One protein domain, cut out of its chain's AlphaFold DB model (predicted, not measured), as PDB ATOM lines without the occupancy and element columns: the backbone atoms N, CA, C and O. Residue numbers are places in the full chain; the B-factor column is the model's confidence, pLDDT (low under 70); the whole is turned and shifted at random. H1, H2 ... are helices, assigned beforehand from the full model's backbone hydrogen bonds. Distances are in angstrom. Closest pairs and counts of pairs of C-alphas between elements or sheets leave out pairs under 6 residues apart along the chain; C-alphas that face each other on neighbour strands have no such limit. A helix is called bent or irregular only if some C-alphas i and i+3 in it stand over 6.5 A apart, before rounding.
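What this domain is: This is residues 222 to 249 and 271 to 418 of the 709 residues of the protein "Retinoic acid induced 16-like protein" of Malassezia restricta CBS 7877 (UniProt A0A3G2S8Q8). Helices fill an elongated body: H1, H2 and H3a make an up-and-down bundle on one side, each running against the one before it in the chain, and H3b, H4, H5b and H6 make a second cluster on the other side. The bent helix H3 passes from the first cluster to the second, and the short arm H5a packs on H2 and H3a near the middle. The 176 printed residues include six named helices, H1 to H6 in order, and no named strand; the class is all helix. The whole is compact, with a radius of gyration of the C-alphas of 16.6 A and spans of 55 by 34 by 30 A.

How they stand to each other: Begin at H3, residues 304 to 337, assigned as one helix by its hydrogen bonds but bent: C-alphas 327 and 330 are 6.8 A apart. Its arms H3a, residues 304 to 327, and H3b, residues 330 to 337, stand at a steep tilt of 38 degrees. H3a has a kink of 31 degrees near residue 320. H1, residues 223 to 242, touches H3a, closest at the C-alphas of Ala 230 and Met 316, 4.8 A. H2, residues 278 to 299, forms a hairpin with H3a; the closest C-alphas are those of Gly 297 and Val 309, 5.3 A. H5, residues 365 to 385, was also assigned as one helix by its hydrogen bonds and is bent, with C-alphas 372 and 375 8.0 A apart. Its arm H5a, residues 365 to 372, touches H3a, closest at the C-alphas of Thr 317 and Pro 365, 4.5 A. Its other arm H5b, residues 375 to 385, touches H3b at a shallow tilt of 24 degrees, closest at the C-alphas of Leu 337 and Leu 380, 6.3 A. H6, residues 389 to 411, forms a hairpin with H5b, closest at the C-alphas of Leu 385 and Val 392, 4.7 A. H4, residues 346 to 359, touches H6, closest at the C-alphas of Asp 354 and Met 398, 4.9 A. H1 and H6 are apart. Every O i to N i+4 pair is within hydrogen-bond range in H1, H2, H3b, H4, H5b and H6, against 17 of 20 in H3a and 3 of 4 in H5a.

Where its parts are: Find C-alpha 223 at (-53.971, 18.047, -7.897); from there H1 runs 28.6 A. H2 is 31.4 A long, H3a 33.1 A and H4 20.4 A. H6 runs 33.4 A to C-alpha 411 at (-21.806, 23.303, -10.709).

The domain as a whole: The C-alphas farthest apart, of Gly 303 and Pro 388, are 54.8 A apart. Residues 250 to 270 are cut out, and C-alphas 249 and 271 are 27.2 A apart. Of the links printed whole, none is long. The mean pLDDT of the printed part is 75.1; 59 residues are under 70, among them residues 295 to 305 and 403 to 418.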
ATOM      1  N   ASP A 222     -55.988  22.521  -7.714       74.56
ATOM      2  CA  ASP A 222     -56.045  21.182  -7.134       74.56
ATOM      3  C   ASP A 222     -55.093  20.234  -7.881       74.56
ATOM      4  O   ASP A 222     -54.584  20.548  -8.957       74.56
ATOM      5  N   GLN A 223     -54.860  19.051  -7.311       80.44
ATOM      6  CA  GLN A 223     -53.971  18.047  -7.897       80.44
ATOM      7  C   GLN A 223     -54.349  17.690  -9.345       80.44
ATOM      8  O   GLN A 223     -53.466  17.519 -10.184       80.44
ATOM      9  N   ALA A 224     -55.648  17.596  -9.646       80.62
ATOM     10  CA  ALA A 224     -56.124  17.308 -10.996       80.62
ATOM     11  C   ALA A 224     -55.753  18.436 -11.970       80.62
ATOM     12  O   ALA A 224     -55.212  18.166 -13.038       80.62
ATOM     13  N   THR A 225     -55.952  19.697 -11.574       79.38
ATOM     14  CA  THR A 225     -55.594  20.857 -12.399       79.38
ATOM     15  C   THR A 225     -54.084  20.971 -12.592       79.38
ATOM     16  O   THR A 225     -53.652  21.307 -13.690       79.38
ATOM     17  N   CYS A 226     -53.266  20.669 -11.575       82.50
ATOM     18  CA  CYS A 226     -51.808  20.628 -11.733       82.50
ATOM     19  C   CYS A 226     -51.378  19.555 -12.745       82.50
ATOM     20  O   CYS A 226     -50.523  19.823 -13.587       82.50
ATOM     21  N   SER A 227     -51.996  18.369 -12.704       85.75
ATOM     22  CA  SER A 227     -51.712  17.294 -13.662       85.75
ATOM     23  C   SER A 227     -52.134  17.659 -15.088       85.75
ATOM     24  O   SER A 227     -51.338  17.530 -16.020       85.75
ATOM     25  N   ASP A 228     -53.340  18.209 -15.253       85.12
ATOM     26  CA  ASP A 228     -53.826  18.697 -16.546       85.12
ATOM     27  C   ASP A 228     -52.924  19.812 -17.097       85.12
ATOM     28  O   ASP A 228     -52.580  19.803 -18.279       85.12
ATOM     29  N   LEU A 229     -52.482  20.743 -16.246       85.88
ATOM     30  CA  LEU A 229     -51.589  21.835 -16.629       85.88
ATOM     31  C   LEU A 229     -50.209  21.324 -17.059       85.88
ATOM     32  O   LEU A 229     -49.711  21.755 -18.096       85.88
ATOM     33  N   ALA A 230     -49.603  20.401 -16.306       89.06
ATOM     34  CA  ALA A 230     -48.321  19.796 -16.669       89.06
ATOM     35  C   ALA A 230     -48.402  19.085 -18.027       89.06
ATOM     36  O   ALA A 230     -47.553  19.292 -18.898       89.06
ATOM     37  N   LYS A 231     -49.470  18.308 -18.239       90.25
ATOM     38  CA  LYS A 231     -49.739  17.634 -19.510       90.25
ATOM     39  C   LYS A 231     -49.910  18.634 -20.656       90.25
ATOM     40  O   LYS A 231     -49.279  18.473 -21.697       90.25
ATOM     41  N   SER A 232     -50.714  19.680 -20.467       89.19
ATOM     42  CA  SER A 232     -50.948  20.718 -21.478       89.19
ATOM     43  C   SER A 232     -49.696  21.542 -21.792       89.19
ATOM     44  O   SER A 232     -49.462  21.870 -22.951       89.19
ATOM     45  N   LEU A 233     -48.851  21.849 -20.800       89.06
ATOM     46  CA  LEU A 233     -47.562  22.514 -21.032       89.06
ATOM     47  C   LEU A 233     -46.633  21.637 -21.874       89.06
ATOM     48  O   LEU A 233     -46.024  22.134 -22.821       89.06
ATOM     49  N   ASN A 234     -46.571  20.336 -21.588       91.00
ATOM     50  CA  ASN A 234     -45.842  19.400 -22.434       91.00
ATOM     51  C   ASN A 234     -46.412  19.360 -23.862       91.00
ATOM     52  O   ASN A 234     -45.655  19.492 -24.819       91.00
ATOM     53  N   GLU A 235     -47.732  19.224 -24.022       87.94
ATOM     54  CA  GLU A 235     -48.391  19.239 -25.338       87.94
ATOM     55  C   GLU A 235     -48.069  20.518 -26.125       87.94
ATOM     56  O   GLU A 235     -47.788  20.444 -27.322       87.94
ATOM     57  N   ALA A 236     -48.038  21.675 -25.459       86.94
ATOM     58  CA  ALA A 236     -47.681  22.947 -26.074       86.94
ATOM     59  C   ALA A 236     -46.217  22.981 -26.543       86.94
ATOM     60  O   ALA A 236     -45.959  23.417 -27.665       86.94
ATOM     61  N   VAL A 237     -45.275  22.490 -25.727       89.44
ATOM     62  CA  VAL A 237     -43.846  22.399 -26.085       89.44
ATOM     63  C   VAL A 237     -43.641  21.443 -27.255       89.44
ATOM     64  O   VAL A 237     -43.037  21.829 -28.255       89.44
ATOM     65  N   THR A 238     -44.208  20.236 -27.184       89.69
ATOM     66  CA  THR A 238     -44.148  19.245 -28.266       89.69
ATOM     67  C   THR A 238     -44.757  19.798 -29.554       89.69
ATOM     68  O   THR A 238     -44.172  19.662 -30.627       89.69
ATOM     69  N   HIS A 239     -45.916  20.458 -29.472       86.56
ATOM     70  CA  HIS A 239     -46.559  21.061 -30.636       86.56
ATOM     71  C   HIS A 239     -45.704  22.183 -31.230       86.56
ATOM     72  O   HIS A 239     -45.525  22.220 -32.447       86.56
ATOM     73  N   ALA A 240     -45.198  23.107 -30.409       86.12
ATOM     74  CA  ALA A 240     -44.371  24.216 -30.876       86.12
ATOM     75  C   ALA A 240     -43.105  23.702 -31.571       86.12
ATOM     76  O   ALA A 240     -42.833  24.124 -32.693       86.12
ATOM     77  N   PHE A 241     -42.417  22.732 -30.960       89.12
ATOM     78  CA  PHE A 241     -41.210  22.111 -31.501       89.12
ATOM     79  C   PHE A 241     -41.464  21.378 -32.829       89.12
ATOM     80  O   PHE A 241     -40.778  21.636 -33.812       89.12
ATOM     81  N   ASN A 242     -42.505  20.539 -32.908       87.38
ATOM     82  CA  ASN A 242     -42.835  19.789 -34.131       87.38
ATOM     83  C   ASN A 242     -43.243  20.676 -35.320       87.38
ATOM     84  O   ASN A 242     -43.198  20.230 -36.464       87.38
ATOM     85  N   HIS A 243     -43.669  21.915 -35.059       85.69
ATOM     86  CA  HIS A 243     -44.039  22.885 -36.091       85.69
ATOM     87  C   HIS A 243     -42.950  23.937 -36.341       85.69
ATOM     88  O   HIS A 243     -43.220  24.938 -37.017       85.69
ATOM     89  N   LEU A 244     -41.742  23.748 -35.799       85.38
ATOM     90  CA  LEU A 244     -40.596  24.573 -36.158       85.38
ATOM     91  C   LEU A 244     -40.209  24.331 -37.630       85.38
ATOM     92  O   LEU A 244     -40.330  23.208 -38.126       85.38
ATOM     93  N   PRO A 245     -39.742  25.366 -38.351       83.56
ATOM     94  CA  PRO A 245     -39.268  25.208 -39.723       83.56
ATOM     95  C   PRO A 245     -38.163  24.146 -39.835       83.56
ATOM     96  O   PRO A 245     -37.128  24.241 -39.182       83.56
ATOM     97  N   GLN A 246     -38.342  23.139 -40.686       78.81
ATOM     98  CA  GLN A 246     -37.339  22.075 -40.844       78.81
ATOM     99  C   GLN A 246     -36.100  22.535 -41.629       78.81
ATOM    100  O   GLN A 246     -35.013  21.986 -41.451       78.81
ATOM    101  N   HIS A 247     -36.254  23.564 -42.462       75.06
ATOM    102  CA  HIS A 247     -35.189  24.187 -43.240       75.06
ATOM    103  C   HIS A 247     -35.176  25.689 -42.962       75.06
ATOM    104  O   HIS A 247     -36.221  26.339 -43.004       75.06
ATOM    105  N   LEU A 248     -33.994  26.223 -42.667       72.44
ATOM    106  CA  LEU A 248     -33.750  27.655 -42.520       72.44
ATOM    107  C   LEU A 248     -32.840  28.102 -43.671       72.44
ATOM    108  O   LEU A 248     -31.829  27.453 -43.940       72.44
ATOM    109  N   ASP A 249     -33.185  29.198 -44.348       60.34
ATOM    110  CA  ASP A 249     -32.384  29.729 -45.457       60.34
ATOM    111  C   ASP A 249     -31.112  30.406 -44.928       60.34
ATOM    112  O   ASP A 249     -31.184  31.417 -44.233       60.34
ATOM    113  N   TYR A 271     -41.813  41.781 -22.294       42.66
ATOM    114  CA  TYR A 271     -42.839  41.579 -23.326       42.66
ATOM    115  C   TYR A 271     -42.479  40.318 -24.137       42.66
ATOM    116  O   TYR A 271     -41.305  39.952 -24.176       42.66
ATOM    117  N   ALA A 272     -43.484  39.655 -24.733       48.50
ATOM    118  CA  ALA A 272     -43.357  38.459 -25.581       48.50
ATOM    119  C   ALA A 272     -42.178  38.497 -26.565       48.50
ATOM    120  O   ALA A 272     -41.753  39.571 -26.999       48.50
ATOM    121  N   SER A 273     -41.715  37.308 -26.967       53.59
ATOM    122  CA  SER A 273     -40.753  37.144 -28.055       53.59
ATOM    123  C   SER A 273     -41.122  38.026 -29.258       53.59
ATOM    124  O   SER A 273     -42.212  37.915 -29.818       53.59
ATOM    125  N   THR A 274     -40.205  38.904 -29.671       53.28
ATOM    126  CA  THR A 274     -40.348  39.784 -30.849       53.28
ATOM    127  C   THR A 274     -40.103  39.042 -32.167       53.28
ATOM    128  O   THR A 274     -39.973  39.656 -33.222       53.28
ATOM    129  N   VAL A 275     -40.005  37.711 -32.110       62.84
ATOM    130  CA  VAL A 275     -39.690  36.856 -33.248       62.84
ATOM    131  C   VAL A 275     -40.904  36.737 -34.169       62.84
ATOM    132  O   VAL A 275     -41.935  36.181 -33.795       62.84
ATOM    133  N   ASP A 276     -40.738  37.179 -35.416       59.72
ATOM    134  CA  ASP A 276     -41.783  37.156 -36.452       59.72
ATOM    135  C   ASP A 276     -42.235  35.737 -36.858       59.72
ATOM    136  O   ASP A 276     -43.265  35.572 -37.511       59.72
ATOM    137  N   ILE A 277     -41.482  34.694 -36.484       70.31
ATOM    138  CA  ILE A 277     -41.815  33.285 -36.740       70.31
ATOM    139  C   ILE A 277     -42.720  32.771 -35.604       70.31
ATOM    140  O   ILE A 277     -42.209  32.486 -34.517       70.31
ATOM    141  N   PRO A 278     -44.035  32.551 -35.826       69.25
ATOM    142  CA  PRO A 278     -44.981  32.337 -34.730       69.25
ATOM    143  C   PRO A 278     -44.671  31.110 -33.863       69.25
ATOM    144  O   PRO A 278     -44.684  31.208 -32.643       69.25
ATOM    145  N   CYS A 279     -44.347  29.958 -34.471       75.06
ATOM    146  CA  CYS A 279     -44.032  28.733 -33.721       75.06
ATOM    147  C   CYS A 279     -42.737  28.859 -32.906       75.06
ATOM    148  O   CYS A 279     -42.660  28.323 -31.804       75.06
ATOM    149  N   LEU A 280     -41.739  29.581 -33.430       79.81
ATOM    150  CA  LEU A 280     -40.482  29.837 -32.728       79.81
ATOM    151  C   LEU A 280     -40.697  30.815 -31.568       79.81
ATOM    152  O   LEU A 280     -40.196  30.567 -30.476       79.81
ATOM    153  N   GLY A 281     -41.498  31.865 -31.773       73.81
ATOM    154  CA  GLY A 281     -41.927  32.771 -30.707       73.81
ATOM    155  C   GLY A 281     -42.633  32.021 -29.576       73.81
ATOM    156  O   GLY A 281     -42.209  32.111 -28.427       73.81
ATOM    157  N   THR A 282     -43.621  31.177 -29.906       76.75
ATOM    158  CA  THR A 282     -44.309  30.331 -28.915       76.75
ATOM    159  C   THR A 282     -43.352  29.371 -28.204       76.75
ATOM    160  O   THR A 282     -43.472  29.187 -26.996       76.75
ATOM    161  N   PHE A 283     -42.405  28.755 -28.921       83.75
ATOM    162  CA  PHE A 283     -41.414  27.858 -28.321       83.75
ATOM    163  C   PHE A 283     -40.526  28.598 -27.309       83.75
ATOM    164  O   PHE A 283     -40.367  28.134 -26.184       83.75
ATOM    165  N   ILE A 284     -40.020  29.780 -27.669       77.56
ATOM    166  CA  ILE A 284     -39.212  30.635 -26.785       77.56
ATOM    167  C   ILE A 284     -40.013  31.058 -25.547       77.56
ATOM    168  O   ILE A 284     -39.534  30.895 -24.421       77.56
ATOM    169  N   ASP A 285     -41.243  31.540 -25.737       75.56
ATOM    170  CA  ASP A 285     -42.109  31.972 -24.637       75.56
ATOM    171  C   ASP A 285     -42.423  30.801 -23.674       75.56
ATOM    172  O   ASP A 285     -42.475  30.991 -22.456       75.56
ATOM    173  N   LEU A 286     -42.585  29.573 -24.191       83.19
ATOM    174  CA  LEU A 286     -42.791  28.358 -23.386       83.19
ATOM    175  C   LEU A 286     -41.574  28.001 -22.530       83.19
ATOM    176  O   LEU A 286     -41.729  27.737 -21.337       83.19
ATOM    177  N   LEU A 287     -40.372  28.000 -23.115       80.56
ATOM    178  CA  LEU A 287     -39.131  27.739 -22.375       80.56
ATOM    179  C   LEU A 287     -38.971  28.737 -21.223       80.56
ATOM    180  O   LEU A 287     -38.654  28.366 -20.091       80.56
ATOM    181  N   TRP A 288     -39.288  30.003 -21.489       75.50
ATOM    182  CA  TRP A 288     -39.211  31.051 -20.486       75.50
ATOM    183  C   TRP A 288     -40.294  30.936 -19.400       75.50
ATOM    184  O   TRP A 288     -40.033  31.175 -18.217       75.50
ATOM    185  N   LEU A 289     -41.504  30.496 -19.746       78.12
ATOM    186  CA  LEU A 289     -42.523  30.175 -18.748       78.12
ATOM    187  C   LEU A 289     -42.058  29.059 -17.804       78.12
ATOM    188  O   LEU A 289     -42.193  29.200 -16.587       78.12
ATOM    189  N   ILE A 290     -41.498  27.970 -18.344       82.50
ATOM    190  CA  ILE A 290     -40.978  26.845 -17.546       82.50
ATOM    191  C   ILE A 290     -39.915  27.346 -16.562       82.50
ATOM    192  O   ILE A 290     -39.928  26.978 -15.385       82.50
ATOM    193  N   GLN A 291     -39.041  28.242 -17.023       76.75
ATOM    194  CA  GLN A 291     -38.024  28.880 -16.197       76.75
ATOM    195  C   GLN A 291     -38.620  29.677 -15.025       76.75
ATOM    196  O   GLN A 291     -38.172  29.553 -13.881       76.75
ATOM    197  N   ASN A 292     -39.649  30.486 -15.278       72.19
ATOM    198  CA  ASN A 292     -40.280  31.297 -14.234       72.19
ATOM    199  C   ASN A 292     -41.091  30.469 -13.235       72.19
ATOM    200  O   ASN A 292     -41.080  30.781 -12.044       72.19
ATOM    201  N   LEU A 293     -41.755  29.403 -13.690       75.50
ATOM    202  CA  LEU A 293     -42.464  28.476 -12.804       75.50
ATOM    203  C   LEU A 293     -41.512  27.839 -11.789       75.50
ATOM    204  O   LEU A 293     -41.834  27.766 -10.603       75.50
ATOM    205  N   TRP A 294     -40.313  27.453 -12.231       73.88
ATOM    206  CA  TRP A 294     -39.286  26.932 -11.335       73.88
ATOM    207  C   TRP A 294     -38.812  27.979 -10.313       73.88
ATOM    208  O   TRP A 294     -38.785  27.703  -9.111       73.88
ATOM    209  N   ARG A 295     -38.494  29.203 -10.766       67.75
ATOM    210  CA  ARG A 295     -38.076  30.303  -9.873       67.75
ATOM    211  C   ARG A 295     -39.141  30.618  -8.821       67.75
ATOM    212  O   ARG A 295     -38.803  30.888  -7.669       67.75
ATOM    213  N   LEU A 296     -40.416  30.550  -9.201       64.44
ATOM    214  CA  LEU A 296     -41.530  30.768  -8.290       64.44
ATOM    215  C   LEU A 296     -41.610  29.691  -7.201       64.44
ATOM    216  O   LEU A 296     -41.750  30.040  -6.030       64.44
ATOM    217  N   GLY A 297     -41.478  28.409  -7.557       63.06
ATOM    218  CA  GLY A 297     -41.457  27.317  -6.574       63.06
ATOM    219  C   GLY A 297     -40.370  27.523  -5.521       63.06
ATOM    220  O   GLY A 297     -40.604  27.367  -4.326       63.06
ATOM    221  N   HIS A 298     -39.207  28.024  -5.945       62.28
ATOM    222  CA  HIS A 298     -38.122  28.346  -5.024       62.28
ATOM    223  C   HIS A 298     -38.426  29.525  -4.083       62.28
ATOM    224  O   HIS A 298     -37.943  29.540  -2.950       62.28
ATOM    225  N   ALA A 299     -39.193  30.515  -4.545       59.50
ATOM    226  CA  ALA A 299     -39.576  31.687  -3.758       59.50
ATOM    227  C   ALA A 299     -40.755  31.411  -2.805       59.50
ATOM    228  O   ALA A 299     -40.852  32.040  -1.755       59.50
ATOM    229  N   ALA A 300     -41.632  30.464  -3.149       59.84
ATOM    230  CA  ALA A 300     -42.866  30.151  -2.426       59.84
ATOM    231  C   ALA A 300     -42.715  29.055  -1.349       59.84
ATOM    232  O   ALA A 300     -43.718  28.480  -0.936       59.84
ATOM    233  N   LYS A 301     -41.483  28.774  -0.889       54.69
ATOM    234  CA  LYS A 301     -41.111  27.632  -0.022       54.69
ATOM    235  C   LYS A 301     -41.937  27.441   1.259       54.69
ATOM    236  O   LYS A 301     -41.942  26.337   1.790       54.69
ATOM    237  N   ASP A 302     -42.645  28.465   1.732       55.28
ATOM    238  CA  ASP A 302     -43.468  28.389   2.937       55.28
ATOM    239  C   ASP A 302     -44.973  28.480   2.604       55.28
ATOM    240  O   ASP A 302     -45.512  29.558   2.339       55.28
ATOM    241  N   GLY A 303     -45.681  27.343   2.668       66.38
ATOM    242  CA  GLY A 303     -47.150  27.263   2.654       66.38
ATOM    243  C   GLY A 303     -47.762  26.413   1.531       66.38
ATOM    244  O   GLY A 303     -47.069  25.893   0.666       66.38
ATOM    245  N   LEU A 304     -49.101  26.324   1.520       69.19
ATOM    246  CA  LEU A 304     -49.905  25.490   0.598       69.19
ATOM    247  C   LEU A 304     -49.587  25.710  -0.897       69.19
ATOM    248  O   LEU A 304     -49.807  24.827  -1.715       69.19
ATOM    249  N   ILE A 305     -49.113  26.902  -1.263       69.12
ATOM    250  CA  ILE A 305     -48.779  27.261  -2.649       69.12
ATOM    251  C   ILE A 305     -47.428  26.672  -3.056       69.12
ATOM    252  O   ILE A 305     -47.305  26.210  -4.186       69.12
ATOM    253  N   GLY A 306     -46.449  26.650  -2.146       71.00
ATOM    254  CA  GLY A 306     -45.169  25.977  -2.373       71.00
ATOM    255  C   GLY A 306     -45.390  24.503  -2.701       71.00
ATOM    256  O   GLY A 306     -44.952  24.046  -3.752       71.00
ATOM    257  N   ASP A 307     -46.209  23.817  -1.896       76.44
ATOM    258  CA  ASP A 307     -46.571  22.410  -2.121       76.44
ATOM    259  C   ASP A 307     -47.231  22.182  -3.498       76.44
ATOM    260  O   ASP A 307     -46.935  21.206  -4.188       76.44
ATOM    261  N   GLN A 308     -48.118  23.090  -3.926       77.81
ATOM    262  CA  GLN A 308     -48.790  23.009  -5.232       77.81
ATOM    263  C   GLN A 308     -47.828  23.221  -6.402       77.81
ATOM    264  O   GLN A 308     -47.926  22.524  -7.415       77.81
ATOM    265  N   VAL A 309     -46.906  24.180  -6.279       77.06
ATOM    266  CA  VAL A 309     -45.904  24.452  -7.314       77.06
ATOM    267  C   VAL A 309     -44.895  23.308  -7.386       77.06
ATOM    268  O   VAL A 309     -44.588  22.858  -8.486       77.06
ATOM    269  N   ASP A 310     -44.451  22.765  -6.255       79.44
ATOM    270  CA  ASP A 310     -43.557  21.604  -6.220       79.44
ATOM    271  C   ASP A 310     -44.216  20.363  -6.836       79.44
ATOM    272  O   ASP A 310     -43.587  19.642  -7.620       79.44
ATOM    273  N   GLN A 311     -45.505  20.139  -6.559       84.25
ATOM    274  CA  GLN A 311     -46.280  19.084  -7.208       84.25
ATOM    275  C   GLN A 311     -46.349  19.280  -8.730       84.25
ATOM    276  O   GLN A 311     -46.120  18.330  -9.479       84.25
ATOM    277  N   LEU A 312     -46.634  20.503  -9.193       85.44
ATOM    278  CA  LEU A 312     -46.668  20.832 -10.618       85.44
ATOM    279  C   LEU A 312     -45.300  20.603 -11.281       85.44
ATOM    280  O   LEU A 312     -45.237  19.974 -12.332       85.44
ATOM    281  N   LEU A 313     -44.208  21.071 -10.670       84.88
ATOM    282  CA  LEU A 313     -42.846  20.904 -11.193       84.88
ATOM    283  C   LEU A 313     -42.436  19.426 -11.266       84.88
ATOM    284  O   LEU A 313     -41.763  19.020 -12.219       84.88
ATOM    285  N   THR A 314     -42.857  18.621 -10.288       86.62
ATOM    286  CA  THR A 314     -42.620  17.171 -10.276       86.62
ATOM    287  C   THR A 314     -43.330  16.502 -11.449       86.62
ATOM    288  O   THR A 314     -42.681  15.848 -12.261       86.62
ATOM    289  N   GLU A 315     -44.631  16.751 -11.613       88.81
ATOM    290  CA  GLU A 315     -45.407  16.194 -12.727       88.81
ATOM    291  C   GLU A 315     -44.882  16.680 -14.087       88.81
ATOM    292  O   GLU A 315     -44.753  15.898 -15.025       88.81
ATOM    293  N   MET A 316     -44.504  17.959 -14.201       90.69
ATOM    294  CA  MET A 316     -43.881  18.502 -15.413       90.69
ATOM    295  C   MET A 316     -42.591  17.760 -15.773       90.69
ATOM    296  O   MET A 316     -42.350  17.523 -16.953       90.69
ATOM    297  N   THR A 317     -41.771  17.383 -14.788       89.12
ATOM    298  CA  THR A 317     -40.521  16.645 -15.031       89.12
ATOM    299  C   THR A 317     -40.813  15.288 -15.674       89.12
ATOM    300  O   THR A 317     -40.212  14.945 -16.694       89.12
ATOM    301  N   ASP A 318     -41.783  14.546 -15.135       87.81
ATOM    302  CA  ASP A 318     -42.170  13.235 -15.664       87.81
ATOM    303  C   ASP A 318     -42.792  13.340 -17.065       87.81
ATOM    304  O   ASP A 318     -42.433  12.574 -17.966       87.81
ATOM    305  N   GLN A 319     -43.674  14.326 -17.281       91.62
ATOM    306  CA  GLN A 319     -44.276  14.571 -18.593       91.62
ATOM    307  C   GLN A 319     -43.217  14.957 -19.631       91.62
ATOM    308  O   GLN A 319     -43.171  14.339 -20.694       91.62
ATOM    309  N   PHE A 320     -42.329  15.910 -19.329       93.00
ATOM    310  CA  PHE A 320     -41.296  16.331 -20.278       93.00
ATOM    311  C   PHE A 320     -40.341  15.203 -20.631       93.00
ATOM    312  O   PHE A 320     -40.025  15.042 -21.809       93.00
ATOM    313  N   LYS A 321     -39.916  14.396 -19.654       89.81
ATOM    314  CA  LYS A 321     -39.024  13.266 -19.911       89.81
ATOM    315  C   LYS A 321     -39.637  12.294 -20.923       89.81
ATOM    316  O   LYS A 321     -39.059  12.070 -21.981       89.81
ATOM    317  N   LEU A 322     -40.825  11.772 -20.614       90.06
ATOM    318  CA  LEU A 322     -41.454  10.698 -21.392       90.06
ATOM    319  C   LEU A 322     -42.067  11.187 -22.710       90.06
ATOM    320  O   LEU A 322     -42.075  10.464 -23.703       90.06
ATOM    321  N   ARG A 323     -42.669  12.382 -22.722       91.06
ATOM    322  CA  ARG A 323     -43.537  12.837 -23.825       91.06
ATOM    323  C   ARG A 323     -42.896  13.872 -24.734       91.06
ATOM    324  O   ARG A 323     -43.340  13.998 -25.874       91.06
ATOM    325  N   PHE A 324     -41.898  14.609 -24.259       92.81
ATOM    326  CA  PHE A 324     -41.165  15.553 -25.092       92.81
ATOM    327  C   PHE A 324     -39.761  15.048 -25.407       92.81
ATOM    328  O   PHE A 324     -39.427  14.911 -26.578       92.81
ATOM    329  N   VAL A 325     -38.950  14.730 -24.401       91.75
ATOM    330  CA  VAL A 325     -37.548  14.382 -24.637       91.75
ATOM    331  C   VAL A 325     -37.423  13.023 -25.333       91.75
ATOM    332  O   VAL A 325     -36.968  12.988 -26.472       91.75
ATOM    333  N   GLU A 326     -37.913  11.945 -24.716       91.06
ATOM    334  CA  GLU A 326     -37.837  10.580 -25.274       91.06
ATOM    335  C   GLU A 326     -38.684  10.415 -26.551       91.06
ATOM    336  O   GLU A 326     -38.275   9.767 -27.511       91.06
ATOM    337  N   ALA A 327     -39.882  11.006 -26.592       91.06
ATOM    338  CA  ALA A 327     -40.834  10.771 -27.683       91.06
ATOM    339  C   ALA A 327     -40.709  11.735 -28.878       91.06
ATOM    340  O   ALA A 327     -41.346  11.498 -29.905       91.06
ATOM    341  N   CYS A 328     -39.963  12.838 -28.757       91.06
ATOM    342  CA  CYS A 328     -39.940  13.887 -29.779       91.06
ATOM    343  C   CYS A 328     -38.538  14.466 -30.012       91.06
ATOM    344  O   CYS A 328     -38.049  14.410 -31.140       91.06
ATOM    345  N   LEU A 329     -37.864  14.965 -28.973       91.31
ATOM    346  CA  LEU A 329     -36.555  15.604 -29.114       91.31
ATOM    347  C   LEU A 329     -35.461  14.608 -29.519       91.31
ATOM    348  O   LEU A 329     -34.731  14.860 -30.473       91.31
ATOM    349  N   GLU A 330     -35.355  13.480 -28.817       89.56
ATOM    350  CA  GLU A 330     -34.362  12.436 -29.093       89.56
ATOM    351  C   GLU A 330     -34.515  11.858 -30.515       89.56
ATOM    352  O   GLU A 330     -33.531  11.885 -31.262       89.56
ATOM    353  N   PRO A 331     -35.717  11.447 -30.972       89.94
ATOM    354  CA  PRO A 331     -35.932  11.047 -32.362       89.94
ATOM    355  C   PRO A 331     -35.538  12.122 -33.381       89.94
ATOM    356  O   PRO A 331     -34.928  11.793 -34.393       89.94
ATOM    357  N   ALA A 332     -35.826  13.403 -33.121       88.88
ATOM    358  CA  ALA A 332     -35.455  14.495 -34.025       88.88
ATOM    359  C   ALA A 332     -33.932  14.715 -34.103       88.88
ATOM    360  O   ALA A 332     -33.395  14.983 -35.184       88.88
ATOM    361  N   ILE A 333     -33.222  14.566 -32.977       88.50
ATOM    362  CA  ILE A 333     -31.750  14.575 -32.934       88.50
ATOM    363  C   ILE A 333     -31.203  13.409 -33.765       88.50
ATOM    364  O   ILE A 333     -30.327  13.621 -34.604       88.50
ATOM    365  N   HIS A 334     -31.738  12.197 -33.584       87.50
ATOM    366  CA  HIS A 334     -31.310  11.018 -34.340       87.50
ATOM    367  C   HIS A 334     -31.601  11.136 -35.839       87.50
ATOM    368  O   HIS A 334     -30.708  10.875 -36.641       87.50
ATOM    369  N   ALA A 335     -32.782  11.620 -36.226       85.81
ATOM    370  CA  ALA A 335     -33.124  11.872 -37.625       85.81
ATOM    371  C   ALA A 335     -32.152  12.868 -38.284       85.81
ATOM    372  O   ALA A 335     -31.714  12.654 -39.409       85.81
ATOM    373  N   SER A 336     -31.726  13.906 -37.551       84.69
ATOM    374  CA  SER A 336     -30.720  14.872 -38.027       84.69
ATOM    375  C   SER A 336     -29.315  14.254 -38.167       84.69
ATOM    376  O   SER A 336     -28.480  14.724 -38.952       84.69
ATOM    377  N   LEU A 337     -29.019  13.205 -37.392       81.19
ATOM    378  CA  LEU A 337     -27.765  12.449 -37.438       81.19
ATOM    379  C   LEU A 337     -27.731  11.413 -38.567       81.19
ATOM    380  O   LEU A 337     -26.643  11.117 -39.065       81.19
ATOM    381  N   GLU A 338     -28.872  10.947 -39.060       79.00
ATOM    382  CA  GLU A 338     -28.955  10.084 -40.241       79.00
ATOM    383  C   GLU A 338     -28.930  10.928 -41.537       79.00
ATOM    384  O   GLU A 338     -29.379  12.068 -41.570       79.00
ATOM    385  N   GLU A 339     -28.325  10.437 -42.624       58.03
ATOM    386  CA  GLU A 339     -28.259  11.141 -43.929       58.03
ATOM    387  C   GLU A 339     -29.563  10.987 -44.744       58.03
ATOM    388  O   GLU A 339     -29.549  10.896 -45.975       58.03
ATOM    389  N   ALA A 340     -30.710  10.889 -44.069       49.50
ATOM    390  CA  ALA A 340     -31.977  10.600 -44.724       49.50
ATOM    391  C   ALA A 340     -32.494  11.828 -45.507       49.50
ATOM    392  O   ALA A 340     -32.457  12.943 -44.989       49.50
ATOM    393  N   PRO A 341     -33.041  11.667 -46.732       48.31
ATOM    394  CA  PRO A 341     -33.344  12.798 -47.616       48.31
ATOM    395  C   PRO A 341     -34.463  13.752 -47.163       48.31
ATOM    396  O   PRO A 341     -34.715  14.712 -47.881       48.31
ATOM    397  N   ASN A 342     -35.180  13.490 -46.060       48.69
ATOM    398  CA  ASN A 342     -36.490  14.110 -45.804       48.69
ATOM    399  C   ASN A 342     -36.815  14.494 -44.344       48.69
ATOM    400  O   ASN A 342     -37.973  14.804 -44.070       48.69
ATOM    401  N   GLU A 343     -35.871  14.525 -43.403       56.22
ATOM    402  CA  GLU A 343     -36.180  14.934 -42.020       56.22
ATOM    403  C   GLU A 343     -35.171  15.977 -41.512       56.22
ATOM    404  O   GLU A 343     -33.988  15.875 -41.811       56.22
ATOM    405  N   VAL A 344     -35.697  17.024 -40.853       60.00
ATOM    406  CA  VAL A 344     -35.048  18.185 -40.190       60.00
ATOM    407  C   VAL A 344     -33.596  18.481 -40.602       60.00
ATOM    408  O   VAL A 344     -32.673  17.742 -40.274       60.00
ATOM    409  N   SER A 345     -33.344  19.642 -41.225       80.44
ATOM    410  CA  SER A 345     -31.964  20.035 -41.543       80.44
ATOM    411  C   SER A 345     -31.099  20.123 -40.281       80.44
ATOM    412  O   SER A 345     -31.455  20.796 -39.313       80.44
ATOM    413  N   LEU A 346     -29.917  19.500 -40.331       84.94
ATOM    414  CA  LEU A 346     -28.897  19.574 -39.280       84.94
ATOM    415  C   LEU A 346     -28.623  21.026 -38.847       84.94
ATOM    416  O   LEU A 346     -28.483  21.313 -37.662       84.94
ATOM    417  N   TYR A 347     -28.623  21.945 -39.815       82.06
ATOM    418  CA  TYR A 347     -28.526  23.386 -39.603       82.06
ATOM    419  C   TYR A 347     -29.620  23.938 -38.675       82.06
ATOM    420  O   TYR A 347     -29.322  24.591 -37.674       82.06
ATOM    421  N   ALA A 348     -30.891  23.656 -38.979       83.75
ATOM    422  CA  ALA A 348     -32.014  24.110 -38.166       83.75
ATOM    423  C   ALA A 348     -31.987  23.480 -36.769       83.75
ATOM    424  O   ALA A 348     -32.213  24.178 -35.780       83.75
ATOM    425  N   MET A 349     -31.638  22.193 -36.674       89.12
ATOM    426  CA  MET A 349     -31.578  21.494 -35.392       89.12
ATOM    427  C   MET A 349     -30.508  22.077 -34.457       89.12
ATOM    428  O   MET A 349     -30.784  22.295 -33.276       89.12
ATOM    429  N   LEU A 350     -29.325  22.412 -34.986       82.88
ATOM    430  CA  LEU A 350     -28.280  23.127 -34.241       82.88
ATOM    431  C   LEU A 350     -28.790  24.465 -33.688       82.88
ATOM    432  O   LEU A 350     -28.566  24.767 -32.520       82.88
ATOM    433  N   CYS A 351     -29.521  25.238 -34.497       82.75
ATOM    434  CA  CYS A 351     -30.083  26.522 -34.073       82.75
ATOM    435  C   CYS A 351     -31.145  26.366 -32.972       82.75
ATOM    436  O   CYS A 351     -31.165  27.132 -32.010       82.75
ATOM    437  N   TYR A 352     -32.041  25.384 -33.092       86.69
ATOM    438  CA  TYR A 352     -33.114  25.182 -32.112       86.69
ATOM    439  C   TYR A 352     -32.598  24.676 -30.771       86.69
ATOM    440  O   TYR A 352     -33.069  25.134 -29.727       86.69
ATOM    441  N   LEU A 353     -31.614  23.775 -30.790       87.38
ATOM    442  CA  LEU A 353     -30.955  23.333 -29.567       87.38
ATOM    443  C   LEU A 353     -30.156  24.471 -28.912       87.38
ATOM    444  O   LEU A 353     -30.193  24.594 -27.690       87.38
ATOM    445  N   ASP A 354     -29.513  25.343 -29.697       77.38
ATOM    446  CA  ASP A 354     -28.809  26.521 -29.168       77.38
ATOM    447  C   ASP A 354     -29.769  27.478 -28.448       77.38
ATOM    448  O   ASP A 354     -29.499  27.915 -27.326       77.38
ATOM    449  N   VAL A 355     -30.939  27.751 -29.039       79.19
ATOM    450  CA  VAL A 355     -32.005  28.544 -28.400       79.19
ATOM    451  C   VAL A 355     -32.465  27.897 -27.095       79.19
ATOM    452  O   VAL A 355     -32.556  28.577 -26.072       79.19
ATOM    453  N   LEU A 356     -32.727  26.591 -27.116       85.06
ATOM    454  CA  LEU A 356     -33.190  25.837 -25.954       85.06
ATOM    455  C   LEU A 356     -32.177  25.883 -24.801       85.06
ATOM    456  O   LEU A 356     -32.535  26.274 -23.690       85.06
ATOM    457  N   LEU A 357     -30.908  25.568 -25.058       77.88
ATOM    458  CA  LEU A 357     -29.860  25.582 -24.031       77.88
ATOM    459  C   LEU A 357     -29.499  26.994 -23.561       77.88
ATOM    460  O   LEU A 357     -29.098  27.175 -22.415       77.88
ATOM    461  N   SER A 358     -29.678  28.008 -24.407       72.19
ATOM    462  CA  SER A 358     -29.454  29.400 -24.009       72.19
ATOM    463  C   SER A 358     -30.473  29.923 -22.990       72.19
ATOM    464  O   SER A 358     -30.169  30.869 -22.266       72.19
ATOM    465  N   ILE A 359     -31.701  29.394 -22.991       73.88
ATOM    466  CA  ILE A 359     -32.807  29.899 -22.158       73.88
ATOM    467  C   ILE A 359     -32.914  29.123 -20.842       73.88
ATOM    468  O   ILE A 359     -33.219  29.706 -19.801       73.88
ATOM    469  N   MET A 360     -32.714  27.808 -20.893       74.19
ATOM    470  CA  MET A 360     -33.054  26.911 -19.792       74.19
ATOM    471  C   MET A 360     -31.983  26.907 -18.695       74.19
ATOM    472  O   MET A 360     -30.861  26.461 -18.925       74.19
ATOM    473  N   GLU A 361     -32.343  27.301 -17.471       73.38
ATOM    474  CA  GLU A 361     -31.467  27.124 -16.309       73.38
ATOM    475  C   GLU A 361     -31.424  25.650 -15.862       73.38
ATOM    476  O   GLU A 361     -32.450  24.952 -15.930       73.38
ATOM    477  N   PRO A 362     -30.287  25.190 -15.301       65.94
ATOM    478  CA  PRO A 362     -30.050  23.807 -14.900       65.94
ATOM    479  C   PRO A 362     -31.141  23.132 -14.077       65.94
ATOM    480  O   PRO A 362     -31.415  21.943 -14.236       65.94
ATOM    481  N   CYS A 363     -31.761  23.885 -13.173       67.56
ATOM    482  CA  CYS A 363     -32.650  23.339 -12.158       67.56
ATOM    483  C   CYS A 363     -34.083  23.097 -12.627       67.56
ATOM    484  O   CYS A 363     -34.866  22.503 -11.881       67.56
ATOM    485  N   THR A 364     -34.444  23.573 -13.815       81.25
ATOM    486  CA  THR A 364     -35.812  23.443 -14.321       81.25
ATOM    487  C   THR A 364     -36.176  21.983 -14.629       81.25
ATOM    488  O   THR A 364     -35.292  21.186 -14.962       81.25
ATOM    489  N   PRO A 365     -37.477  21.622 -14.582       83.75
ATOM    490  CA  PRO A 365     -37.957  20.287 -14.950       83.75
ATOM    491  C   PRO A 365     -37.422  19.803 -16.301       83.75
ATOM    492  O   PRO A 365     -36.843  18.727 -16.397       83.75
ATOM    493  N   LEU A 366     -37.551  20.642 -17.332       88.75
ATOM    494  CA  LEU A 366     -37.137  20.314 -18.690       88.75
ATOM    495  C   LEU A 366     -35.605  20.203 -18.822       88.75
ATOM    496  O   LEU A 366     -35.121  19.262 -19.447       88.75
ATOM    497  N   SER A 367     -34.839  21.102 -18.191       83.75
ATOM    498  CA  SER A 367     -33.365  21.056 -18.189       83.75
ATOM    499  C   SER A 367     -32.823  19.734 -17.642       83.75
ATOM    500  O   SER A 367     -31.957  19.112 -18.256       83.75
ATOM    501  N   ARG A 368     -33.386  19.261 -16.523       81.69
ATOM    502  CA  ARG A 368     -33.003  17.979 -15.913       81.69
ATOM    503  C   ARG A 368     -33.267  16.783 -16.826       81.69
ATOM    504  O   ARG A 368     -32.558  15.789 -16.741       81.69
ATOM    505  N   CYS A 369     -34.282  16.861 -17.686       87.12
ATOM    506  CA  CYS A 369     -34.540  15.829 -18.686       87.12
ATOM    507  C   CYS A 369     -33.539  15.913 -19.846       87.12
ATOM    508  O   CYS A 369     -33.030  14.884 -20.281       87.12
ATOM    509  N   ILE A 370     -33.229  17.124 -20.319       86.75
ATOM    510  CA  ILE A 370     -32.291  17.364 -21.430       86.75
ATOM    511  C   ILE A 370     -30.860  16.940 -21.071       86.75
ATOM    512  O   ILE A 370     -30.143  16.433 -21.934       86.75
ATOM    513  N   SER A 371     -30.429  17.101 -19.815       79.31
ATOM    514  CA  SER A 371     -29.050  16.785 -19.401       79.31
ATOM    515  C   SER A 371     -28.683  15.310 -19.576       79.31
ATOM    516  O   SER A 371     -27.509  14.992 -19.773       79.31
ATOM    517  N   LEU A 372     -29.679  14.419 -19.606       80.62
ATOM    518  CA  LEU A 372     -29.507  12.995 -19.904       80.62
ATOM    519  C   LEU A 372     -29.032  12.733 -21.350       80.62
ATOM    520  O   LEU A 372     -28.519  11.654 -21.634       80.62
ATOM    521  N   TYR A 373     -29.163  13.720 -22.241       78.69
ATOM    522  CA  TYR A 373     -28.922  13.612 -23.686       78.69
ATOM    523  C   TYR A 373     -27.756  14.477 -24.184       78.69
ATOM    524  O   TYR A 373     -27.614  14.724 -25.383       78.69
ATOM    525  N   SER A 374     -26.882  14.920 -23.276       72.31
ATOM    526  CA  SER A 374     -25.683  15.714 -23.593       72.31
ATOM    527  C   SER A 374     -24.778  15.063 -24.647       72.31
ATOM    528  O   SER A 374     -24.206  15.756 -25.492       72.31
ATOM    529  N   ARG A 375     -24.706  13.726 -24.656       74.50
ATOM    530  CA  ARG A 375     -23.955  12.956 -25.655       74.50
ATOM    531  C   ARG A 375     -24.535  13.103 -27.062       74.50
ATOM    532  O   ARG A 375     -23.803  13.497 -27.961       74.50
ATOM    533  N   SER A 376     -25.835  12.873 -27.242       80.62
ATOM    534  CA  SER A 376     -26.484  12.978 -28.556       80.62
ATOM    535  C   SER A 376     -26.389  14.397 -29.128       80.62
ATOM    536  O   SER A 376     -26.193  14.576 -30.328       80.62
ATOM    537  N   MET A 377     -26.451  15.424 -28.270       82.25
ATOM    538  CA  MET A 377     -26.211  16.815 -28.678       82.25
ATOM    539  C   MET A 377     -24.752  17.058 -29.104       82.25
ATOM    540  O   MET A 377     -24.506  17.785 -30.064       82.25
ATOM    541  N   SER A 378     -23.784  16.416 -28.440       75.31
ATOM    542  CA  SER A 378     -22.360  16.483 -28.810       75.31
ATOM    543  C   SER A 378     -22.069  15.784 -30.144       75.31
ATOM    544  O   SER A 378     -21.281  16.286 -30.951       75.31
ATOM    545  N   ASP A 379     -22.737  14.661 -30.416       77.62
ATOM    546  CA  ASP A 379     -22.655  13.962 -31.704       77.62
ATOM    547  C   ASP A 379     -23.200  14.848 -32.839       77.62
ATOM    548  O   ASP A 379     -22.614  14.926 -33.921       77.62
ATOM    549  N   LEU A 380     -24.280  15.591 -32.575       82.31
ATOM    550  CA  LEU A 380     -24.893  16.512 -33.536       82.31
ATOM    551  C   LEU A 380     -23.984  17.711 -33.845       82.31
ATOM    552  O   LEU A 380     -23.804  18.059 -35.014       82.31
ATOM    553  N   VAL A 381     -23.330  18.279 -32.826       75.38
ATOM    554  CA  VAL A 381     -22.262  19.281 -33.006       75.38
ATOM    555  C   VAL A 381     -21.130  18.712 -33.862       75.38
ATOM    556  O   VAL A 381     -20.702  19.353 -34.817       75.38
ATOM    557  N   THR A 382     -20.685  17.486 -33.577       72.62
ATOM    558  CA  THR A 382     -19.597  16.827 -34.315       72.62
ATOM    559  C   THR A 382     -19.931  16.655 -35.798       72.62
ATOM    560  O   THR A 382     -19.122  17.010 -36.656       72.62
ATOM    561  N   LYS A 383     -21.145  16.189 -36.114       75.50
ATOM    562  CA  LYS A 383     -21.638  16.095 -37.498       75.50
ATOM    563  C   LYS A 383     -21.739  17.478 -38.156       75.50
ATOM    564  O   LYS A 383     -21.392  17.647 -39.325       75.50
ATOM    565  N   GLY A 384     -22.161  18.492 -37.400       71.44
ATOM    566  CA  GLY A 384     -22.221  19.882 -37.856       71.44
ATOM    567  C   GLY A 384     -20.853  20.466 -38.223       71.44
ATOM    568  O   GLY A 384     -20.735  21.164 -39.225       71.44
ATOM    569  N   LEU A 385     -19.795  20.115 -37.489       65.31
ATOM    570  CA  LEU A 385     -18.418  20.523 -37.805       65.31
ATOM    571  C   LEU A 385     -17.877  19.884 -39.097       65.31
ATOM    572  O   LEU A 385     -16.940  20.409 -39.697       65.31
ATOM    573  N   GLN A 386     -18.460  18.767 -39.538       68.75
ATOM    574  CA  GLN A 386     -18.123  18.073 -40.789       68.75
ATOM    575  C   GLN A 386     -18.978  18.538 -41.986       68.75
ATOM    576  O   GLN A 386     -18.818  18.038 -43.095       68.75
ATOM    577  N   SER A 387     -19.895  19.482 -41.765       68.56
ATOM    578  CA  SER A 387     -20.875  19.966 -42.747       68.56
ATOM    579  C   SER A 387     -20.385  21.225 -43.497       68.56
ATOM    580  O   SER A 387     -19.323  21.748 -43.172       68.56
ATOM    581  N   PRO A 388     -21.111  21.740 -44.513       66.25
ATOM    582  CA  PRO A 388     -20.757  22.990 -45.204       66.25
ATOM    583  C   PRO A 388     -20.725  24.243 -44.295       66.25
ATOM    584  O   PRO A 388     -21.338  24.241 -43.222       66.25
ATOM    585  N   PRO A 389     -20.092  25.352 -44.745       60.28
ATOM    586  CA  PRO A 389     -19.746  26.516 -43.914       60.28
ATOM    587  C   PRO A 389     -20.837  27.097 -42.992       60.28
ATOM    588  O   PRO A 389     -20.526  27.339 -41.825       60.28
ATOM    589  N   PRO A 390     -22.106  27.312 -43.416       62.69
ATOM    590  CA  PRO A 390     -23.117  27.865 -42.506       62.69
ATOM    591  C   PRO A 390     -23.435  26.913 -41.343       62.69
ATOM    592  O   PRO A 390     -23.652  27.349 -40.215       62.69
ATOM    593  N   THR A 391     -23.394  25.601 -41.584       69.50
ATOM    594  CA  THR A 391     -23.631  24.578 -40.561       69.50
ATOM    595  C   THR A 391     -22.468  24.467 -39.583       69.50
ATOM    596  O   THR A 391     -22.709  24.289 -38.392       69.50
ATOM    597  N   VAL A 392     -21.227  24.644 -40.049       64.00
ATOM    598  CA  VAL A 392     -20.039  24.678 -39.176       64.00
ATOM    599  C   VAL A 392     -20.139  25.826 -38.174       64.00
ATOM    600  O   VAL A 392     -19.893  25.620 -36.988       64.00
ATOM    601  N   PHE A 393     -20.555  27.013 -38.623       62.91
ATOM    602  CA  PHE A 393     -20.715  28.173 -37.746       62.91
ATOM    603  C   PHE A 393     -21.741  27.918 -36.630       62.91
ATOM    604  O   PHE A 393     -21.450  28.105 -35.448       62.91
ATOM    605  N   CYS A 394     -22.922  27.407 -36.987       68.50
ATOM    606  CA  CYS A 394     -23.941  27.041 -36.005       68.50
ATOM    607  C   CYS A 394     -23.488  25.908 -35.079       68.50
ATOM    608  O   CYS A 394     -23.833  25.917 -33.901       68.50
ATOM    609  N   ALA A 395     -22.696  24.955 -35.577       68.50
ATOM    610  CA  ALA A 395     -22.137  23.883 -34.762       68.50
ATOM    611  C   ALA A 395     -21.168  24.419 -33.704       68.50
ATOM    612  O   ALA A 395     -21.253  24.008 -32.548       68.50
ATOM    613  N   LEU A 396     -20.304  25.371 -34.065       60.44
ATOM    614  CA  LEU A 396     -19.398  26.041 -33.126       60.44
ATOM    615  C   LEU A 396     -20.167  26.849 -32.070       60.44
ATOM    616  O   LEU A 396     -19.877  26.737 -30.878       60.44
ATOM    617  N   GLN A 397     -21.192  27.602 -32.476       65.31
ATOM    618  CA  GLN A 397     -22.023  28.367 -31.543       65.31
ATOM    619  C   GLN A 397     -22.809  27.459 -30.587       65.31
ATOM    620  O   GLN A 397     -22.788  27.658 -29.374       65.31
ATOM    621  N   MET A 398     -23.442  26.411 -31.108       73.06
ATOM    622  CA  MET A 398     -24.126  25.414 -30.289       73.06
ATOM    623  C   MET A 398     -23.145  24.707 -29.343       73.06
ATOM    624  O   MET A 398     -23.466  24.475 -28.180       73.06
ATOM    625  N   SER A 399     -21.924  24.413 -29.803       65.38
ATOM    626  CA  SER A 399     -20.857  23.840 -28.975       65.38
ATOM    627  C   SER A 399     -20.517  24.736 -27.779       65.38
ATOM    628  O   SER A 399     -20.437  24.242 -26.651       65.38
ATOM    629  N   LYS A 400     -20.407  26.057 -27.989       59.84
ATOM    630  CA  LYS A 400     -20.235  27.059 -26.923       59.84
ATOM    631  C   LYS A 400     -21.381  27.004 -25.917       59.84
ATOM    632  O   LYS A 400     -21.139  26.955 -24.709       59.84
ATOM    633  N   THR A 401     -22.620  27.061 -26.393       64.62
ATOM    634  CA  THR A 401     -23.802  27.126 -25.525       64.62
ATOM    635  C   THR A 401     -23.985  25.834 -24.740       64.62
ATOM    636  O   THR A 401     -24.162  25.884 -23.524       64.62
ATOM    637  N   LEU A 402     -23.847  24.680 -25.396       72.19
ATOM    638  CA  LEU A 402     -23.883  23.363 -24.762       72.19
ATOM    639  C   LEU A 402     -22.832  23.245 -23.662       72.19
ATOM    640  O   LEU A 402     -23.128  22.803 -22.557       72.19
ATOM    641  N   SER A 403     -21.627  23.720 -23.942       59.75
ATOM    642  CA  SER A 403     -20.533  23.761 -22.987       59.75
ATOM    643  C   SER A 403     -20.841  24.630 -21.760       59.75
ATOM    644  O   SER A 403     -20.743  24.148 -20.629       59.75
ATOM    645  N   ARG A 404     -21.279  25.888 -21.964       59.38
ATOM    646  CA  ARG A 404     -21.753  26.797 -20.885       59.38
ATOM    647  C   ARG A 404     -22.776  26.104 -20.014       59.38
ATOM    648  O   ARG A 404     -22.705  26.152 -18.789       59.38
ATOM    649  N   TRP A 405     -23.733  25.481 -20.677       68.75
ATOM    650  CA  TRP A 405     -24.891  24.917 -20.033       68.75
ATOM    651  C   TRP A 405     -24.553  23.667 -19.216       68.75
ATOM    652  O   TRP A 405     -24.958  23.594 -18.060       68.75
ATOM    653  N   ILE A 406     -23.760  22.727 -19.752       65.75
ATOM    654  CA  ILE A 406     -23.323  21.525 -19.015       65.75
ATOM    655  C   ILE A 406     -22.555  21.934 -17.762       65.75
ATOM    656  O   ILE A 406     -22.821  21.430 -16.674       65.75
ATOM    657  N   LEU A 407     -21.638  22.892 -17.896       58.94
ATOM    658  CA  LEU A 407     -20.884  23.401 -16.764       58.94
ATOM    659  C   LEU A 407     -21.797  23.996 -15.689       58.94
ATOM    660  O   LEU A 407     -21.683  23.686 -14.499       58.94
ATOM    661  N   TRP A 408     -22.683  24.892 -16.110       59.34
ATOM    662  CA  TRP A 408     -23.627  25.513 -15.199       59.34
ATOM    663  C   TRP A 408     -24.480  24.449 -14.506       59.34
ATOM    664  O   TRP A 408     -24.723  24.523 -13.302       59.34
ATOM    665  N   HIS A 409     -24.862  23.406 -15.236       64.31
ATOM    666  CA  HIS A 409     -25.624  22.294 -14.704       64.31
ATOM    667  C   HIS A 409     -24.852  21.457 -13.683       64.31
ATOM    668  O   HIS A 409     -25.402  21.130 -12.631       64.31
ATOM    669  N   ASP A 410     -23.577  21.168 -13.926       59.50
ATOM    670  CA  ASP A 410     -22.758  20.368 -13.013       59.50
ATOM    671  C   ASP A 410     -22.333  21.120 -11.750       59.50
ATOM    672  O   ASP A 410     -22.228  20.522 -10.678       59.50
ATOM    673  N   THR A 411     -22.128  22.433 -11.855       53.28
ATOM    674  CA  THR A 411     -21.806  23.303 -10.709       53.28
ATOM    675  C   THR A 411     -23.023  23.624  -9.846       53.28
ATOM    676  O   THR A 411     -22.878  24.030  -8.691       53.28
ATOM    677  N   THR A 412     -24.230  23.419 -10.374       53.53
ATOM    678  CA  THR A 412     -25.464  23.685  -9.643       53.53
ATOM    679  C   THR A 412     -25.795  22.539  -8.677       53.53
ATOM    680  O   THR A 412     -25.727  21.345  -8.985       53.53
ATOM    681  N   LEU A 413     -26.119  22.899  -7.432       55.47
ATOM    682  CA  LEU A 413     -26.307  21.933  -6.354       55.47
ATOM    683  C   LEU A 413     -27.558  21.072  -6.591       55.47
ATOM    684  O   LEU A 413     -28.662  21.585  -6.758       55.47
ATOM    685  N   GLY A 414     -27.384  19.748  -6.569       61.94
ATOM    686  CA  GLY A 414     -28.470  18.786  -6.786       61.94
ATOM    687  C   GLY A 414     -28.792  18.491  -8.255       61.94
ATOM    688  O   GLY A 414     -29.720  17.728  -8.511       61.94
ATOM    689  N   THR A 415     -28.037  19.053  -9.205       61.28
ATOM    690  CA  THR A 415     -28.167  18.766 -10.647       61.28
ATOM    691  C   THR A 415     -26.953  18.046 -11.231       61.28
ATOM    692  O   THR A 415     -27.069  17.470 -12.303       61.28
ATOM    693  N   SER A 416     -25.816  17.997 -10.528       56.81
ATOM    694  CA  SER A 416     -24.601  17.324 -11.010       56.81
ATOM    695  C   SER A 416     -24.842  15.879 -11.464       56.81
ATOM    696  O   SER A 416     -25.262  15.012 -10.686       56.81
ATOM    697  N   MET A 417     -24.515  15.621 -12.729       52.00
ATOM    698  CA  MET A 417     -24.463  14.281 -13.298       52.00
ATOM    699  C   MET A 417     -23.064  13.729 -13.013       52.00
ATOM    700  O   MET A 417     -22.071  14.250 -13.501       52.00
ATOM    701  N   ARG A 418     -22.940  12.653 -12.223       44.41
ATOM    702  CA  ARG A 418     -21.632  12.040 -11.873       44.41
ATOM    703  C   ARG A 418     -20.851  11.463 -13.073       44.41
ATOM    704  O   ARG A 418     -19.823  10.820 -12.887       44.41
TER     705      ARG A 418